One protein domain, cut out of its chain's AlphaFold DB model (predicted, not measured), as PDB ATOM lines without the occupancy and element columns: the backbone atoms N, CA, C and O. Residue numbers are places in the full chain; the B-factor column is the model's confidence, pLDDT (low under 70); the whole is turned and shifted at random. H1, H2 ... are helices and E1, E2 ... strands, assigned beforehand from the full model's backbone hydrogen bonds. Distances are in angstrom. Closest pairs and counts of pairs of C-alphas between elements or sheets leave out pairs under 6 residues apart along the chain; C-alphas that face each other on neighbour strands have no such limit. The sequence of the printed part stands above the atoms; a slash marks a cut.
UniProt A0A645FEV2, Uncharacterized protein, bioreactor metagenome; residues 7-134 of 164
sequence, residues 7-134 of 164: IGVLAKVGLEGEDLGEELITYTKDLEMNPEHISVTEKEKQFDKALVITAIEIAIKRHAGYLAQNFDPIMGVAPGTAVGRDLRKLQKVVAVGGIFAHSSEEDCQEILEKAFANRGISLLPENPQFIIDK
ATOM      1  N   ILE A   7     123.899 158.703 138.782       94.06
ATOM      2  CA  ILE A   7     124.424 157.778 139.801       94.06
ATOM      3  C   ILE A   7     124.170 158.289 141.227       94.06
ATOM      4  O   ILE A   7     123.747 157.534 142.098       94.06
ATOM      5  N   GLY A   8     124.388 159.584 141.473       93.94
ATOM      6  CA  GLY A   8     124.163 160.184 142.790       93.94
ATOM      7  C   GLY A   8     122.684 160.234 143.182       93.94
ATOM      8  O   GLY A   8     122.374 160.152 144.370       93.94
ATOM      9  N   VAL A   9     121.789 160.341 142.194       97.06
ATOM     10  CA  VAL A   9     120.336 160.247 142.388       97.06
ATOM     11  C   VAL A   9     119.948 158.814 142.743       97.06
ATOM     12  O   VAL A   9     119.344 158.593 143.787       97.06
ATOM     13  N   LEU A  10     120.355 157.826 141.941       97.38
ATOM     14  CA  LEU A  10     120.038 156.409 142.167       97.38
ATOM     15  C   LEU A  10     120.523 155.901 143.532       97.38
ATOM     16  O   LEU A  10     119.789 155.203 144.237       97.38
ATOM     17  N   ALA A  11     121.703 156.348 143.965       95.69
ATOM     18  CA  ALA A  11     122.257 155.996 145.268       95.69
ATOM     19  C   ALA A  11     121.335 156.384 146.445       95.69
ATOM     20  O   ALA A  11     121.401 155.763 147.507       95.69
ATOM     21  N   LYS A  12     120.427 157.365 146.284       95.62
ATOM     22  CA  LYS A  12     119.453 157.743 147.331       95.62
ATOM     23  C   LYS A  12     118.491 156.614 147.683       95.62
ATOM     24  O   LYS A  12     118.066 156.505 148.836       95.62
ATOM     25  N   VAL A  13     118.187 155.754 146.719       95.88
ATOM     26  CA  VAL A  13     117.286 154.603 146.872       95.88
ATOM     27  C   VAL A  13     118.038 153.267 146.835       95.88
ATOM     28  O   VAL A  13     117.416 152.215 146.776       95.88
ATOM     29  N   GLY A  14     119.374 153.290 146.925       95.25
ATOM     30  CA  GLY A  14     120.201 152.078 146.926       95.25
ATOM     31  C   GLY A  14     120.307 151.390 145.562       95.25
ATOM     32  O   GLY A  14     120.636 150.209 145.505       95.25
ATOM     33  N   LEU A  15     120.012 152.111 144.477       95.19
ATOM     34  CA  LEU A  15     120.215 151.636 143.113       95.19
ATOM     35  C   LEU A  15     121.582 152.098 142.600       95.19
ATOM     36  O   LEU A  15     122.009 153.223 142.861       95.19
ATOM     37  N   GLU A  16     122.259 151.235 141.849       94.38
ATOM     38  CA  GLU A  16     123.593 151.483 141.297       94.38
ATOM     39  C   GLU A  16     123.724 150.813 139.921       94.38
ATOM     40  O   GLU A  16     123.098 149.783 139.666       94.38
ATOM     41  N   GLY A  17     124.549 151.381 139.040       93.88
ATOM     42  CA  GLY A  17     124.827 150.842 137.704       93.88
ATOM     43  C   GLY A  17     124.706 151.891 136.601       93.88
ATOM     44  O   GLY A  17     123.851 152.774 136.667       93.88
ATOM     45  N   GLU A  18     125.572 151.798 135.590       93.69
ATOM     46  CA  GLU A  18     125.584 152.731 134.452       93.69
ATOM     47  C   GLU A  18     124.300 152.620 133.620       93.69
ATOM     48  O   GLU A  18     123.669 153.645 133.370       93.69
ATOM     49  N   ASP A  19     123.848 151.397 133.324       96.38
ATOM     50  CA  ASP A  19     122.607 151.140 132.576       96.38
ATOM     51  C   ASP A  19     121.388 151.800 133.246       96.38
ATOM     52  O   ASP A  19     120.618 152.515 132.607       96.38
ATOM     53  N   LEU A  20     121.247 151.647 134.569       96.31
ATOM     54  CA  LEU A  20     120.177 152.306 135.329       96.31
ATOM     55  C   LEU A  20     120.313 153.833 135.309       96.31
ATOM     56  O   LEU A  20     119.309 154.544 135.342       96.31
ATOM     57  N   GLY A  21     121.543 154.347 135.263       97.06
ATOM     58  CA  GLY A  21     121.813 155.772 135.108       97.06
ATOM     59  C   GLY A  21     121.298 156.311 133.774       97.06
ATOM     60  O   GLY A  21     120.655 157.361 133.749       97.06
ATOM     61  N   GLU A  22     121.533 155.587 132.680       97.31
ATOM     62  CA  GLU A  22     121.009 155.933 131.353       97.31
ATOM     63  C   GLU A  22     119.480 155.840 131.290       97.31
ATOM     64  O   GLU A  22     118.825 156.722 130.720       97.31
ATOM     65  N   GLU A  23     118.896 154.824 131.928       97.75
ATOM     66  CA  GLU A  23     117.445 154.685 132.050       97.75
ATOM     67  C   GLU A  23     116.823 155.850 132.823       97.75
ATOM     68  O   GLU A  23     115.833 156.418 132.363       97.75
ATOM     69  N   LEU A  24     117.412 156.254 133.953       97.88
ATOM     70  CA  LEU A  24     116.944 157.408 134.720       97.88
ATOM     71  C   LEU A  24     117.029 158.691 133.887       97.88
ATOM     72  O   LEU A  24     116.087 159.479 133.879       97.88
ATOM     73  N   ILE A  25     118.127 158.903 133.155       97.38
ATOM     74  CA  ILE A  25     118.270 160.068 132.269       97.38
ATOM     75  C   ILE A  25     117.167 160.066 131.209       97.38
ATOM     76  O   ILE A  25     116.545 161.102 130.971       97.38
ATOM     77  N   THR A  26     116.910 158.919 130.585       97.69
ATOM     78  CA  THR A  26     115.839 158.766 129.591       97.69
ATOM     79  C   THR A  26     114.482 159.076 130.211       97.69
ATOM     80  O   THR A  26     113.760 159.924 129.697       97.69
ATOM     81  N   TYR A  27     114.201 158.510 131.385       97.69
ATOM     82  CA  TYR A  27     112.977 158.769 132.132       97.69
ATOM     83  C   TYR A  27     112.786 160.262 132.435       97.69
ATOM     84  O   TYR A  27     111.719 160.810 132.179       97.69
ATOM     85  N   THR A  28     113.827 160.969 132.890       96.94
ATOM     86  CA  THR A  28     113.721 162.417 133.148       96.94
ATOM     87  C   THR A  28     113.453 163.245 131.891       96.94
ATOM     88  O   THR A  28     112.740 164.243 131.973       96.94
ATOM     89  N   LYS A  29     113.972 162.833 130.726       97.25
ATOM     90  CA  LYS A  29     113.672 163.489 129.442       97.25
ATOM     91  C   LYS A  29     112.222 163.257 129.027       97.25
ATOM     92  O   LYS A  29     111.577 164.174 128.530       97.25
ATOM     93  N   ASP A  30     111.706 162.055 129.259       97.06
ATOM     94  CA  ASP A  30     110.310 161.734 128.970       97.06
ATOM     95  C   ASP A  30     109.358 162.530 129.872       97.06
ATOM     96  O   ASP A  30     108.361 163.054 129.377       97.06
ATOM     97  N   LEU A  31     109.696 162.694 131.159       96.12
ATOM     98  CA  LEU A  31     108.962 163.553 132.098       96.12
ATOM     99  C   LEU A  31     109.001 165.036 131.700       96.12
ATOM    100  O   LEU A  31     108.003 165.735 131.846       96.12
ATOM    101  N   GLU A  32     110.134 165.528 131.190       96.44
ATOM    102  CA  GLU A  32     110.249 166.908 130.694       96.44
ATOM    103  C   GLU A  32     109.320 167.155 129.496       96.44
ATOM    104  O   GLU A  32     108.707 168.219 129.385       96.44
ATOM    105  N   MET A  33     109.181 166.157 128.621       97.56
ATOM    106  CA  MET A  33     108.296 166.221 127.459       97.56
ATOM    107  C   MET A  33     106.820 165.968 127.800       97.56
ATOM    108  O   MET A  33     105.953 166.470 127.085       97.56
ATOM    109  N   ASN A  34     106.536 165.211 128.865       96.88
ATOM    110  CA  ASN A  34     105.192 164.789 129.270       96.88
ATOM    111  C   ASN A  34     105.002 164.991 130.790       96.88
ATOM    112  O   ASN A  34     105.015 164.021 131.555       96.88
ATOM    113  N   PRO A  35     104.849 166.243 131.260       93.31
ATOM    114  CA  PRO A  35     104.806 166.568 132.689       93.31
ATOM    115  C   PRO A  35     103.594 165.989 133.440       93.31
ATOM    116  O   PRO A  35     103.567 165.996 134.668       93.31
ATOM    117  N   GLU A  36     102.577 165.511 132.726       94.38
ATOM    118  CA  GLU A  36     101.405 164.827 133.272       94.38
ATOM    119  C   GLU A  36     101.623 163.334 133.561       94.38
ATOM    120  O   GLU A  36     100.735 162.696 134.133       94.38
ATOM    121  N   HIS A  37     102.764 162.760 133.158       95.00
ATOM    122  CA  HIS A  37     103.065 161.351 133.409       95.00
ATOM    123  C   HIS A  37     103.186 161.078 134.908       95.00
ATOM    124  O   HIS A  37     103.877 161.787 135.636       95.00
ATOM    125  N   ILE A  38     102.535 160.009 135.363       92.88
ATOM    126  CA  ILE A  38     102.581 159.547 136.751       92.88
ATOM    127  C   ILE A  38     103.224 158.166 136.763       92.88
ATOM    128  O   ILE A  38     102.805 157.296 136.001       92.88
ATOM    129  N   SER A  39     104.200 157.948 137.650       93.31
ATOM    130  CA  SER A  39     104.878 156.657 137.790       93.31
ATOM    131  C   SER A  39     103.886 155.501 137.967       93.31
ATOM    132  O   SER A  39     103.079 155.494 138.903       93.31
ATOM    133  N   VAL A  40     103.973 154.495 137.099       93.12
ATOM    134  CA  VAL A  40     103.111 153.305 137.127       93.12
ATOM    135  C   VAL A  40     103.890 152.098 137.627       93.12
ATOM    136  O   VAL A  40     103.411 151.346 138.481       93.12
ATOM    137  N   THR A  41     105.098 151.907 137.098       95.88
ATOM    138  CA  THR A  41     105.924 150.743 137.433       95.88
ATOM    139  C   THR A  41     106.676 150.958 138.739       95.88
ATOM    140  O   THR A  41     106.956 152.087 139.134       95.88
ATOM    141  N   GLU A  42     107.058 149.866 139.403       94.81
ATOM    142  CA  GLU A  42     107.870 149.961 140.622       94.81
ATOM    143  C   GLU A  42     109.203 150.674 140.359       94.81
ATOM    144  O   GLU A  42     109.642 151.489 141.160       94.81
ATOM    145  N   LYS A  43     109.809 150.450 139.189       95.88
ATOM    146  CA  LYS A  43     111.048 151.126 138.793       95.88
ATOM    147  C   LYS A  43     110.871 152.641 138.673       95.88
ATOM    148  O   LYS A  43     111.677 153.385 139.218       95.88
ATOM    149  N   GLU A  44     109.811 153.094 138.005       96.31
ATOM    150  CA  GLU A  44     109.501 154.527 137.899       96.31
ATOM    151  C   GLU A  44     109.253 155.146 139.276       96.31
ATOM    152  O   GLU A  44     109.784 156.209 139.567       96.31
ATOM    153  N   LYS A  45     108.532 154.451 140.163       95.00
ATOM    154  CA  LYS A  45     108.323 154.920 141.541       95.00
ATOM    155  C   LYS A  45     109.639 155.068 142.304       95.00
ATOM    156  O   LYS A  45     109.813 156.042 143.033       95.00
ATOM    157  N   GLN A  46     110.580 154.137 142.131       96.25
ATOM    158  CA  GLN A  46     111.918 154.255 142.718       96.25
ATOM    159  C   GLN A  46     112.703 155.430 142.118       96.25
ATOM    160  O   GLN A  46     113.387 156.140 142.856       96.25
ATOM    161  N   PHE A  47     112.580 155.682 140.811       97.31
ATOM    162  CA  PHE A  47     113.169 156.861 140.170       97.31
ATOM    163  C   PHE A  47     112.572 158.163 140.714       97.31
ATOM    164  O   PHE A  47     113.331 159.038 141.128       97.31
ATOM    165  N   ASP A  48     111.248 158.270 140.820       96.25
ATOM    166  CA  ASP A  48     110.571 159.427 141.413       96.25
ATOM    167  C   ASP A  48     110.990 159.644 142.870       96.25
ATOM    168  O   ASP A  48     111.336 160.761 143.261       96.25
ATOM    169  N   LYS A  49     111.056 158.573 143.674       96.44
ATOM    170  CA  LYS A  49     111.539 158.633 145.062       96.44
ATOM    171  C   LYS A  49     112.973 159.169 145.123       96.44
ATOM    172  O   LYS A  49     113.264 160.070 145.913       96.44
ATOM    173  N   ALA A  50     113.858 158.677 144.257       97.31
ATOM    174  CA  ALA A  50     115.248 159.118 144.166       97.31
ATOM    175  C   ALA A  50     115.378 160.598 143.769       97.31
ATOM    176  O   ALA A  50     116.151 161.354 144.377       97.31
ATOM    177  N   LEU A  51     114.597 161.022 142.773       96.75
ATOM    178  CA  LEU A  51     114.540 162.400 142.296       96.75
ATOM    179  C   LEU A  51     114.028 163.339 143.387       96.75
ATOM    180  O   LEU A  51     114.660 164.364 143.641       96.75
ATOM    181  N   VAL A  52     112.948 162.977 144.084       96.38
ATOM    182  CA  VAL A  52     112.388 163.798 145.165       96.38
ATOM    183  C   VAL A  52     113.371 163.946 146.323       96.38
ATOM    184  O   VAL A  52     113.606 165.071 146.765       96.38
ATOM    185  N   ILE A  53     113.985 162.854 146.796       97.81
ATOM    186  CA  ILE A  53     114.985 162.919 147.878       97.81
ATOM    187  C   ILE A  53     116.110 163.886 147.497       97.81
ATOM    188  O   ILE A  53     116.477 164.767 148.275       97.81
ATOM    189  N   THR A  54     116.621 163.755 146.270       97.19
ATOM    190  CA  THR A  54     117.686 164.617 145.750       97.19
ATOM    191  C   THR A  54     117.237 166.075 145.660       97.19
ATOM    192  O   THR A  54     117.968 166.978 146.075       97.19
ATOM    193  N   ALA A  55     116.033 166.326 145.143       95.88
ATOM    194  CA  ALA A  55     115.489 167.667 144.995       95.88
ATOM    195  C   ALA A  55     115.325 168.364 146.352       95.88
ATOM    196  O   ALA A  55     115.719 169.524 146.492       95.88
ATOM    197  N   ILE A  56     114.808 167.655 147.362       96.44
ATOM    198  CA  ILE A  56     114.664 168.176 148.726       96.44
ATOM    199  C   ILE A  56     116.037 168.482 149.322       96.44
ATOM    200  O   ILE A  56     116.227 169.580 149.844       96.44
ATOM    201  N   GLU A  57     116.997 167.558 149.217       96.00
ATOM    202  CA  GLU A  57     118.349 167.739 149.754       96.00
ATOM    203  C   GLU A  57     119.029 168.988 149.173       96.00
ATOM    204  O   GLU A  57     119.525 169.833 149.922       96.00
ATOM    205  N   ILE A  58     119.012 169.149 147.845       95.06
ATOM    206  CA  ILE A  58     119.589 170.324 147.174       95.06
ATOM    207  C   ILE A  58     118.847 171.595 147.601       95.06
ATOM    208  O   ILE A  58     119.459 172.612 147.942       95.06
ATOM    209  N   ALA A  59     117.510 171.556 147.600       94.62
ATOM    210  CA  ALA A  59     116.704 172.716 147.943       94.62
ATOM    211  C   ALA A  59     116.969 173.178 149.379       94.62
ATOM    212  O   ALA A  59     117.181 174.373 149.595       94.62
ATOM    213  N   ILE A  60     116.991 172.272 150.360       94.38
ATOM    214  CA  ILE A  60     117.174 172.655 151.762       94.38
ATOM    215  C   ILE A  60     118.599 173.140 152.037       94.38
ATOM    216  O   ILE A  60     118.763 174.133 152.744       94.38
ATOM    217  N   LYS A  61     119.622 172.537 151.415       94.12
ATOM    218  CA  LYS A  61     121.018 172.998 151.521       94.12
ATOM    219  C   LYS A  61     121.213 174.403 150.965       94.12
ATOM    220  O   LYS A  61     121.953 175.180 151.556       94.12
ATOM    221  N   ARG A  62     120.497 174.764 149.893       92.38
ATOM    222  CA  ARG A  62     120.511 176.125 149.330       92.38
ATOM    223  C   ARG A  62     119.863 177.172 150.243       92.38
ATOM    224  O   ARG A  62     120.227 178.344 150.173       92.38
ATOM    225  N   HIS A  63     118.879 176.783 151.054       94.00
ATOM    226  CA  HIS A  63     118.181 177.700 151.965       94.00
ATOM    227  C   HIS A  63     118.817 177.765 153.356       94.00
ATOM    228  O   HIS A  63     118.699 178.785 154.042       94.00
ATOM    229  N   ALA A  64     119.474 176.688 153.776       96.25
ATOM    230  CA  ALA A  64     120.277 176.672 154.979       96.25
ATOM    231  C   ALA A  64     121.591 177.427 154.765       96.25
ATOM    232  O   ALA A  64     122.157 177.477 153.677       96.25
ATOM    233  N   GLY A  65     122.091 178.013 155.843       96.06
ATOM    234  CA  GLY A  65     123.471 178.449 155.917       96.06
ATOM    235  C   GLY A  65     124.435 177.265 155.951       96.06
ATOM    236  O   GLY A  65     124.032 176.102 155.903       96.06
ATOM    237  N   TYR A  66     125.721 177.552 156.083       96.31
ATOM    238  CA  TYR A  66     126.783 176.556 156.181       96.31
ATOM    239  C   TYR A  66     127.887 177.017 157.139       96.31
ATOM    240  O   TYR A  66     127.971 178.191 157.498       96.31
ATOM    241  N   LEU A  67     128.738 176.087 157.564       95.88
ATOM    242  CA  LEU A  67     129.971 176.386 158.288       95.88
ATOM    243  C   LEU A  67     131.086 176.685 157.288       95.88
ATOM    244  O   LEU A  67     131.461 175.817 156.493       95.88
ATOM    245  N   ALA A  68     131.629 177.901 157.339       94.81
ATOM    246  CA  ALA A  68     132.754 178.306 156.510       94.81
ATOM    247  C   ALA A  68     133.929 177.336 156.689       94.81
ATOM    248  O   ALA A  68     134.314 177.018 157.810       94.81
ATOM    249  N   GLN A  69     134.487 176.845 155.585       94.00
ATOM    250  CA  GLN A  69     135.596 175.882 155.623       94.00
ATOM    251  C   GLN A  69     136.964 176.565 155.572       94.00
ATOM    252  O   GLN A  69     137.942 176.034 156.086       94.00
ATOM    253  N   ASN A  70     137.023 177.761 154.988       92.25
ATOM    254  CA  ASN A  70     138.248 178.519 154.784       92.25
ATOM    255  C   ASN A  70     138.126 179.904 155.415       92.25
ATOM    256  O   ASN A  70     137.023 180.406 155.629       92.25
ATOM    257  N   PHE A  71     139.275 180.511 155.695       92.88
ATOM    258  CA  PHE A  71     139.337 181.898 156.130       92.88
ATOM    259  C   PHE A  71     139.062 182.832 154.945       92.88
ATOM    260  O   PHE A  71     139.729 182.728 153.916       92.88
ATOM    261  N   ASP A  72     138.118 183.754 155.110       91.75
ATOM    262  CA  ASP A  72     137.862 184.851 154.181       91.75
ATOM    263  C   ASP A  72     138.307 186.177 154.829       91.75
ATOM    264  O   ASP A  72     137.620 186.683 155.723       91.75
ATOM    265  N   PRO A  73     139.445 186.761 154.408       87.94
ATOM    266  CA  PRO A  73     139.951 188.012 154.972       87.94
ATOM    267  C   PRO A  73     139.101 189.233 154.603       87.94
ATOM    268  O   PRO A  73     139.148 190.231 155.316       87.94
ATOM    269  N   ILE A  74     138.354 189.181 153.497       91.06
ATOM    270  CA  ILE A  74     137.547 190.306 153.009       91.06
ATOM    271  C   ILE A  74     136.257 190.387 153.822       91.06
ATOM    272  O   ILE A  74     135.863 191.466 154.261       91.06
ATOM    273  N   MET A  75     135.613 189.241 154.047       87.56
ATOM    274  CA  MET A  75     134.394 189.156 154.854       87.56
ATOM    275  C   MET A  75     134.677 189.007 156.357       87.56
ATOM    276  O   MET A  75     133.754 189.112 157.162       87.56
ATOM    277  N   GLY A  76     135.932 188.757 156.749       91.19
ATOM    278  CA  GLY A  76     136.329 188.514 158.139       91.19
ATOM    279  C   GLY A  76     135.799 187.190 158.701       91.19
ATOM    280  O   GLY A  76     135.578 187.073 159.905       91.19
ATOM    281  N   VAL A  77     135.553 186.201 157.839       92.81
ATOM    282  CA  VAL A  77     134.925 184.927 158.207       92.81
ATOM    283  C   VAL A  77     136.010 183.893 158.484       92.81
ATOM    284  O   VAL A  77     136.795 183.553 157.603       92.81
ATOM    285  N   ALA A  78     136.051 183.365 159.708       94.62
ATOM    286  CA  ALA A  78     136.982 182.300 160.075       94.62
ATOM    287  C   ALA A  78     136.414 180.900 159.784       94.62
ATOM    288  O   ALA A  78     135.190 180.731 159.807       94.62
ATOM    289  N   PRO A  79     137.265 179.873 159.583       94.25
ATOM    290  CA  PRO A  79     136.811 178.487 159.518       94.25
ATOM    291  C   PRO A  79     135.950 178.119 160.735       94.25
ATOM    292  O   PRO A  79     136.269 178.477 161.867       94.25
ATOM    293  N   GLY A  80     134.838 177.426 160.499       92.81
ATOM    294  CA  GLY A  80     133.836 177.086 161.510       92.81
ATOM    295  C   GLY A  80     132.813 178.190 161.804       92.81
ATOM    296  O   GLY A  80     131.872 177.953 162.558       92.81
ATOM    297  N   THR A  81     132.939 179.377 161.204       95.12
ATOM    298  CA  THR A  81     131.931 180.440 161.345       95.12
ATOM    299  C   THR A  81     130.669 180.073 160.567       95.12
ATOM    300  O   THR A  81     130.739 179.677 159.404       95.12
ATOM    301  N   ALA A  82     129.504 180.222 161.197       95.25
ATOM    302  CA  ALA A  82     128.214 180.039 160.541       95.25
ATOM    303  C   ALA A  82     127.920 181.205 159.584       95.25
ATOM    304  O   ALA A  82     127.925 182.366 159.991       95.25
ATOM    305  N   VAL A  83     127.625 180.888 158.325       94.56
ATOM    306  CA  VAL A  83     127.278 181.850 157.274       94.56
ATOM    307  C   VAL A  83     125.888 181.519 156.740       94.56
ATOM    308  O   VAL A  83     125.629 180.383 156.361       94.56
ATOM    309  N   GLY A  84     124.985 182.502 156.683       94.56
ATOM    310  CA  GLY A  84     123.601 182.313 156.229       94.56
ATOM    311  C   GLY A  84     122.623 181.949 157.355       94.56
ATOM    312  O   GLY A  84     122.832 182.306 158.513       94.56
ATOM    313  N   ARG A  85     121.511 181.285 157.013       95.94
ATOM    314  CA  ARG A  85     120.444 180.948 157.974       95.94
ATOM    315  C   ARG A  85     120.802 179.703 158.775       95.94
ATOM    316  O   ARG A  85     120.889 178.613 158.221       95.94
ATOM    317  N   ASP A  86     120.943 179.841 160.083       96.75
ATOM    318  CA  ASP A  86     121.127 178.683 160.954       96.75
ATOM    319  C   ASP A  86     119.779 178.001 161.229       96.75
ATOM    320  O   ASP A  86     118.965 178.508 162.003       96.75
ATOM    321  N   LEU A  87     119.529 176.862 160.575       96.94
ATOM    322  CA  LEU A  87     118.292 176.094 160.737       96.94
ATOM    323  C   LEU A  87     118.432 174.963 161.759       96.94
ATOM    324  O   LEU A  87     117.461 174.251 161.993       96.94
ATOM    325  N   ARG A  88     119.589 174.798 162.417       96.56
ATOM    326  CA  ARG A  88     119.847 173.661 163.324       96.56
ATOM    327  C   ARG A  88     118.821 173.527 164.447       96.56
ATOM    328  O   ARG A  88     118.465 172.413 164.817       96.56
ATOM    329  N   LYS A  89     118.317 174.659 164.949       96.06
ATOM    330  CA  LYS A  89     117.317 174.732 166.031       96.06
ATOM    331  C   LYS A  89     115.867 174.574 165.565       96.06
ATOM    332  O   LYS A  89     114.962 174.606 166.396       96.06
ATOM    333  N   LEU A  90     115.620 174.467 164.262       95.56
ATOM    334  CA  LEU A  90     114.276 174.304 163.724       95.56
ATOM    335  C   LEU A  90     113.772 172.896 164.062       95.56
ATOM    336  O   LEU A  90     114.384 171.899 163.698       95.56
ATOM    337  N   GLN A  91     112.661 172.835 164.792       94.56
ATOM    338  CA  GLN A  91     112.146 171.584 165.354       94.56
ATOM    339  C   GLN A  91     111.132 170.881 164.457       94.56
ATOM    340  O   GLN A  91     110.859 169.709 164.673       94.56
ATOM    341  N   LYS A  92     110.518 171.589 163.507       93.62
ATOM    342  CA  LYS A  92     109.377 171.080 162.743       93.62
ATOM    343  C   LYS A  92     109.524 171.395 161.272       93.62
ATOM    344  O   LYS A  92     109.647 172.563 160.914       93.62
ATOM    345  N   VAL A  93     109.450 170.369 160.440       95.25
ATOM    346  CA  VAL A  93     109.445 170.491 158.983       95.25
ATOM    347  C   VAL A  93     108.100 169.985 158.490       95.25
ATOM    348  O   VAL A  93     107.745 168.835 158.732       95.25
ATOM    349  N   VAL A  94     107.346 170.859 157.828       93.88
ATOM    350  CA  VAL A  94     106.049 170.501 157.246       93.88
ATOM    351  C   VAL A  94     106.264 170.156 155.775       93.88
ATOM    352  O   VAL A  94     106.702 171.009 155.001       93.88
ATOM    353  N   ALA A  95     105.988 168.910 155.405       94.50
ATOM    354  CA  ALA A  95     106.079 168.391 154.047       94.50
ATOM    355  C   ALA A  95     104.695 168.410 153.398       94.50
ATOM    356  O   ALA A  95     103.732 167.897 153.965       94.50
ATOM    357  N   VAL A  96     104.580 169.040 152.228       92.81
ATOM    358  CA  VAL A  96     103.284 169.367 151.620       92.81
ATOM    359  C   VAL A  96     103.288 169.075 150.127       92.81
ATOM    360  O   VAL A  96     104.242 169.424 149.432       92.81
ATOM    361  N   GLY A  97     102.182 168.512 149.636       88.44
ATOM    362  CA  GLY A  97     101.896 168.363 148.209       88.44
ATOM    363  C   GLY A  97     102.692 167.274 147.497       88.44
ATOM    364  O   GLY A  97     103.490 166.558 148.098       88.44
ATOM    365  N   GLY A  98     102.446 167.148 146.190       87.75
ATOM    366  CA  GLY A  98     103.134 166.197 145.316       87.75
ATOM    367  C   GLY A  98     103.134 164.777 145.881       87.75
ATOM    368  O   GLY A  98     102.098 164.270 146.315       87.75
ATOM    369  N   ILE A  99     104.318 164.162 145.927       91.25
ATOM    370  CA  ILE A  99     104.506 162.804 146.450       91.25
ATOM    371  C   ILE A  99     103.965 162.642 147.881       91.25
ATOM    372  O   ILE A  99     103.413 161.600 148.215       91.25
ATOM    373  N   PHE A 100     104.008 163.691 148.712       93.50
ATOM    374  CA  PHE A 100     103.561 163.612 150.102       93.50
ATOM    375  C   PHE A 100     102.047 163.451 150.238       93.50
ATOM    376  O   PHE A 100     101.570 162.787 151.156       93.50
ATOM    377  N   ALA A 101     101.268 163.994 149.300       91.25
ATOM    378  CA  ALA A 101      99.821 163.792 149.281       91.25
ATOM    379  C   ALA A 101      99.451 162.370 148.813       91.25
ATOM    380  O   ALA A 101      98.467 161.800 149.282       91.25
ATOM    381  N   HIS A 102     100.273 161.752 147.956       90.56
ATOM    382  CA  HIS A 102      99.913 160.534 147.219       90.56
ATOM    383  C   HIS A 102     100.647 159.249 147.647       90.56
ATOM    384  O   HIS A 102     100.247 158.169 147.219       90.56
ATOM    385  N   SER A 103     101.661 159.334 148.510       91.69
ATOM    386  CA  SER A 103     102.401 158.175 149.040       91.69
ATOM    387  C   SER A 103     101.918 157.727 150.423       91.69
ATOM    388  O   SER A 103     101.146 158.427 151.076       91.69
ATOM    389  N   SER A 104     102.357 156.555 150.887       92.81
ATOM    390  CA  SER A 104     102.131 156.120 152.273       92.81
ATOM    391  C   SER A 104     102.825 157.062 153.271       92.81
ATOM    392  O   SER A 104     103.745 157.793 152.896       92.81
ATOM    393  N   GLU A 105     102.383 157.074 154.530       92.00
ATOM    394  CA  GLU A 105     103.030 157.871 155.586       92.00
ATOM    395  C   GLU A 105     104.489 157.418 155.766       92.00
ATOM    396  O   GLU A 105     105.400 158.240 155.855       92.00
ATOM    397  N   GLU A 106     104.716 156.103 155.724       94.56
ATOM    398  CA  GLU A 106     106.024 155.470 155.855       94.56
ATOM    399  C   GLU A 106     106.977 155.897 154.731       94.56
ATOM    400  O   GLU A 106     108.111 156.296 155.002       94.56
ATOM    401  N   ASP A 107     106.514 155.893 153.476       94.75
ATOM    402  CA  ASP A 107     107.314 156.360 152.337       94.75
ATOM    403  C   ASP A 107     107.675 157.840 152.466       94.75
ATOM    404  O   ASP A 107     108.797 158.243 152.149       94.75
ATOM    405  N   CYS A 108     106.729 158.662 152.925       96.25
ATOM    406  CA  CYS A 108     106.951 160.089 153.120       96.25
ATOM    407  C   CYS A 108     108.019 160.348 154.189       96.25
ATOM    408  O   CYS A 108     108.900 161.185 153.976       96.25
ATOM    409  N   GLN A 109     107.962 159.622 155.310       96.12
ATOM    410  CA  GLN A 109     108.973 159.703 156.365       96.12
ATOM    411  C   GLN A 109     110.344 159.276 155.839       96.12
ATOM    412  O   GLN A 109     111.306 160.028 155.979       96.12
ATOM    413  N   GLU A 110     110.429 158.145 155.136       96.69
ATOM    414  CA  GLU A 110     111.691 157.659 154.571       96.69
ATOM    415  C   GLU A 110     112.322 158.676 153.600       96.69
ATOM    416  O   GLU A 110     113.532 158.917 153.639       96.69
ATOM    417  N   ILE A 111     111.511 159.305 152.739       97.75
ATOM    418  CA  ILE A 111     111.964 160.358 151.817       97.75
ATOM    419  C   ILE A 111     112.597 161.517 152.592       97.75
ATOM    420  O   ILE A 111     113.690 161.975 152.246       97.75
ATOM    421  N   LEU A 112     111.918 162.003 153.634       97.62
ATOM    422  CA  LEU A 112     112.371 163.143 154.426       97.62
ATOM    423  C   LEU A 112     113.621 162.800 155.242       97.62
ATOM    424  O   LEU A 112     114.586 163.562 155.232       97.62
ATOM    425  N   GLU A 113     113.657 161.632 155.879       96.88
ATOM    426  CA  GLU A 113     114.828 161.153 156.612       96.88
ATOM    427  C   GLU A 113     116.059 161.073 155.704       96.88
ATOM    428  O   GLU A 113     117.109 161.638 156.025       96.88
ATOM    429  N   LYS A 114     115.929 160.456 154.522       97.31
ATOM    430  CA  LYS A 114     117.027 160.361 153.550       97.31
ATOM    431  C   LYS A 114     117.470 161.732 153.036       97.31
ATOM    432  O   LYS A 114     118.673 161.964 152.907       97.31
ATOM    433  N   ALA A 115     116.536 162.644 152.768       96.94
ATOM    434  CA  ALA A 115     116.854 163.978 152.258       96.94
ATOM    435  C   ALA A 115     117.602 164.856 153.280       96.94
ATOM    436  O   ALA A 115     118.406 165.705 152.893       96.94
ATOM    437  N   PHE A 116     117.370 164.647 154.580       96.56
ATOM    438  CA  PHE A 116     118.025 165.393 155.663       96.56
ATOM    439  C   PHE A 116     119.259 164.681 156.249       96.56
ATOM    440  O   PHE A 116     120.027 165.308 156.984       96.56
ATOM    441  N   ALA A 117     119.499 163.410 155.904       94.38
ATOM    442  CA  ALA A 117     120.577 162.596 156.468       94.38
ATOM    443  C   ALA A 117     121.984 163.165 156.204       94.38
ATOM    444  O   ALA A 117     122.822 163.215 157.108       94.38
ATOM    445  N   ASN A 118     122.266 163.619 154.976       92.19
ATOM    446  CA  ASN A 118     123.589 164.136 154.620       92.19
ATOM    447  C   ASN A 118     123.671 165.656 154.775       92.19
ATOM    448  O   ASN A 118     123.436 166.416 153.833       92.19
ATOM    449  N   ARG A 119     124.092 166.101 155.954       90.94
ATOM    450  CA  ARG A 119     124.185 167.530 156.283       90.94
ATOM    451  C   ARG A 119     125.443 168.194 155.732       90.94
ATOM    452  O   ARG A 119     125.410 169.382 155.427       90.94
ATOM    453  N   GLY A 120     126.534 167.444 155.565       93.06
ATOM    454  CA  GLY A 120     127.834 167.996 155.180       93.06
ATOM    455  C   GLY A 120     128.216 169.187 156.065       93.06
ATOM    456  O   GLY A 120     128.262 169.073 157.287       93.06
ATOM    457  N   ILE A 121     128.446 170.340 155.440       94.50
ATOM    458  CA  ILE A 121     128.752 171.606 156.128       94.50
ATOM    459  C   ILE A 121     127.516 172.489 156.348       94.50
ATOM    460  O   ILE A 121     127.635 173.571 156.919       94.50
ATOM    461  N   SER A 122     126.345 172.074 155.865       96.94
ATOM    462  CA  SER A 122     125.114 172.858 155.919       96.94
ATOM    463  C   SER A 122     124.511 172.868 157.324       96.94
ATOM    464  O   SER A 122     124.471 171.862 158.035       96.94
ATOM    465  N   LEU A 123     123.955 174.012 157.706       97.44
ATOM    466  CA  LEU A 123     123.276 174.260 158.977       97.44
ATOM    467  C   LEU A 123     121.821 173.771 158.928       97.44
ATOM    468  O   LEU A 123     120.900 174.519 159.253       97.44
ATOM    469  N   LEU A 124     121.616 172.527 158.482       97.19
ATOM    470  CA  LEU A 124     120.301 171.877 158.422       97.19
ATOM    471  C   LEU A 124     119.736 171.623 159.830       97.19
ATOM    472  O   LEU A 124     120.534 171.505 160.769       97.19
ATOM    473  N   PRO A 125     118.403 171.486 159.985       96.56
ATOM    474  CA  PRO A 125     117.778 171.027 161.227       96.56
ATOM    475  C   PRO A 125     118.452 169.774 161.799       96.56
ATOM    476  O   PRO A 125     118.804 168.866 161.052       96.56
ATOM    477  N   GLU A 126     118.667 169.743 163.118       93.81
ATOM    478  CA  GLU A 126     119.375 168.635 163.779       93.81
ATOM    479  C   GLU A 126     118.490 167.419 164.015       93.81
ATOM    480  O   GLU A 126     118.890 166.309 163.690       93.81
ATOM    481  N   ASN A 127     117.302 167.642 164.571       93.50
ATOM    482  CA  ASN A 127     116.330 166.600 164.881       93.50
ATOM    483  C   ASN A 127     114.926 167.136 164.558       93.50
ATOM    484  O   ASN A 127     114.167 167.452 165.479       93.50
ATOM    485  N   PRO A 128     114.609 167.368 163.271       95.50
ATOM    486  CA  PRO A 128     113.292 167.853 162.901       95.50
ATOM    487  C   PRO A 128     112.250 166.750 163.108       95.50
ATOM    488  O   PRO A 128     112.433 165.615 162.682       95.50
ATOM    489  N   GLN A 129     111.122 167.104 163.710       95.69
ATOM    490  CA  GLN A 129     109.890 166.346 163.563       95.69
ATOM    491  C   GLN A 129     109.303 166.657 162.185       95.69
ATOM    492  O   GLN A 129     109.018 167.820 161.871       95.69
ATOM    493  N   PHE A 130     109.110 165.622 161.375       95.62
ATOM    494  CA  PHE A 130     108.419 165.738 160.099       95.62
ATOM    495  C   PHE A 130     106.909 165.660 160.304       95.62
ATOM    496  O   PHE A 130     106.410 164.775 160.994       95.62
ATOM    497  N   ILE A 131     106.196 166.613 159.713       94.69
ATOM    498  CA  ILE A 131     104.737 166.693 159.711       94.69
ATOM    499  C   ILE A 131     104.295 166.648 158.256       94.69
ATOM    500  O   ILE A 131     104.720 167.492 157.467       94.69
ATOM    501  N   ILE A 132     103.459 165.682 157.896       94.38
ATOM    502  CA  ILE A 132     103.054 165.464 156.511       94.38
ATOM    503  C   ILE A 132     101.628 165.981 156.319       94.38
ATOM    504  O   ILE A 132     100.685 165.528 156.958       94.38
ATOM    505  N   ASP A 133     101.451 166.939 155.412       93.44
ATOM    506  CA  ASP A 133     100.130 167.428 155.019       93.44
ATOM    507  C   ASP A 133      99.510 166.499 153.967       93.44
ATOM    508  O   ASP A 133      99.530 166.769 152.761       93.44
ATOM    509  N   LYS A 134      98.953 165.382 154.442       90.69
ATOM    510  CA  LYS A 134      98.289 164.367 153.611       90.69
ATOM    511  C   LYS A 134      97.074 164.898 152.857       90.69
ATOM    512  O   LYS A 134      96.762 164.408 151.775       90.69
TER     513      LYS A 134
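Overview. This is residues 7 to 134 of the 164 residues of an uncharacterized protein of bioreactor metagenome (UniProt A0A645FEV2). A long helix, H3, runs through the middle, with H1 and H2 crossing it on one side and H5 crossing it on the other, between H3 and a small two-stranded sheet. A long loop, residues 64 to 91, reaches out past the end of H3 and adds to the length. The 128 printed residues hold five named helices and two named strands, in the order H1 H2 H3 E1 H4 H5 E2; the sheet, E1 beside E2, is parallel and the class is mostly helix. The whole is loose, with a radius of gyration of the C-alphas of 17.2 A, and elongated, spanning 52 by 33 by 25 A.

Arrangement. E1, residues 92 to 96, and E2, residues 129 to 133, are parallel at 24 degrees; N 95 and O 131 are 2.8 A apart, within hydrogen-bond range. With H4, residues 99 to 102, and H5, residues 105 to 117, they form a strand-helix-strand unit, two parallel strands joined through helices, with a right-handed crossover. The closest C-alphas of H5 and E2, Gln 109 and Phe 130, are 7.1 A apart. H5 touches H3, residues 42 to 63, the same way at a steep tilt of 46 degrees, closest at C-alphas Ala 115 and Glu 57, 4.8 A. H1, residues 7 to 13, touches H3 about perpendicular, 74 degrees, with C-alphas Lys 12 and Ala 50 5.4 A apart. H2, residues 18 to 33, touches H1 with residues 18 to 21 alone, closest at C-alphas Ile 7 and Gly 21, 5.7 A. Every O i to N i+4 pair is within hydrogen-bond range in H2, H3 and H5; H1 has 1 of 3, beside 3 of 4 O i to N i+3 pairs, and H4 is too short for an O i to N i+4 pair.

Along the chain. H1 begins at C-alpha 7 (124.424, 157.778, 139.801). H3 is 31.7 A long, H2 23.0 A and H5 18.2 A. E2 ends at C-alpha 133 (100.130, 167.428, 155.019).

Size, cuts and confidence. The C-alphas of Val 40 and Pro 73, the two farthest apart, are 53.7 A apart. The printed part has no cut. The links H3 to E1 and H5 to E2 are long. No printed residue is under 70 in pLDDT.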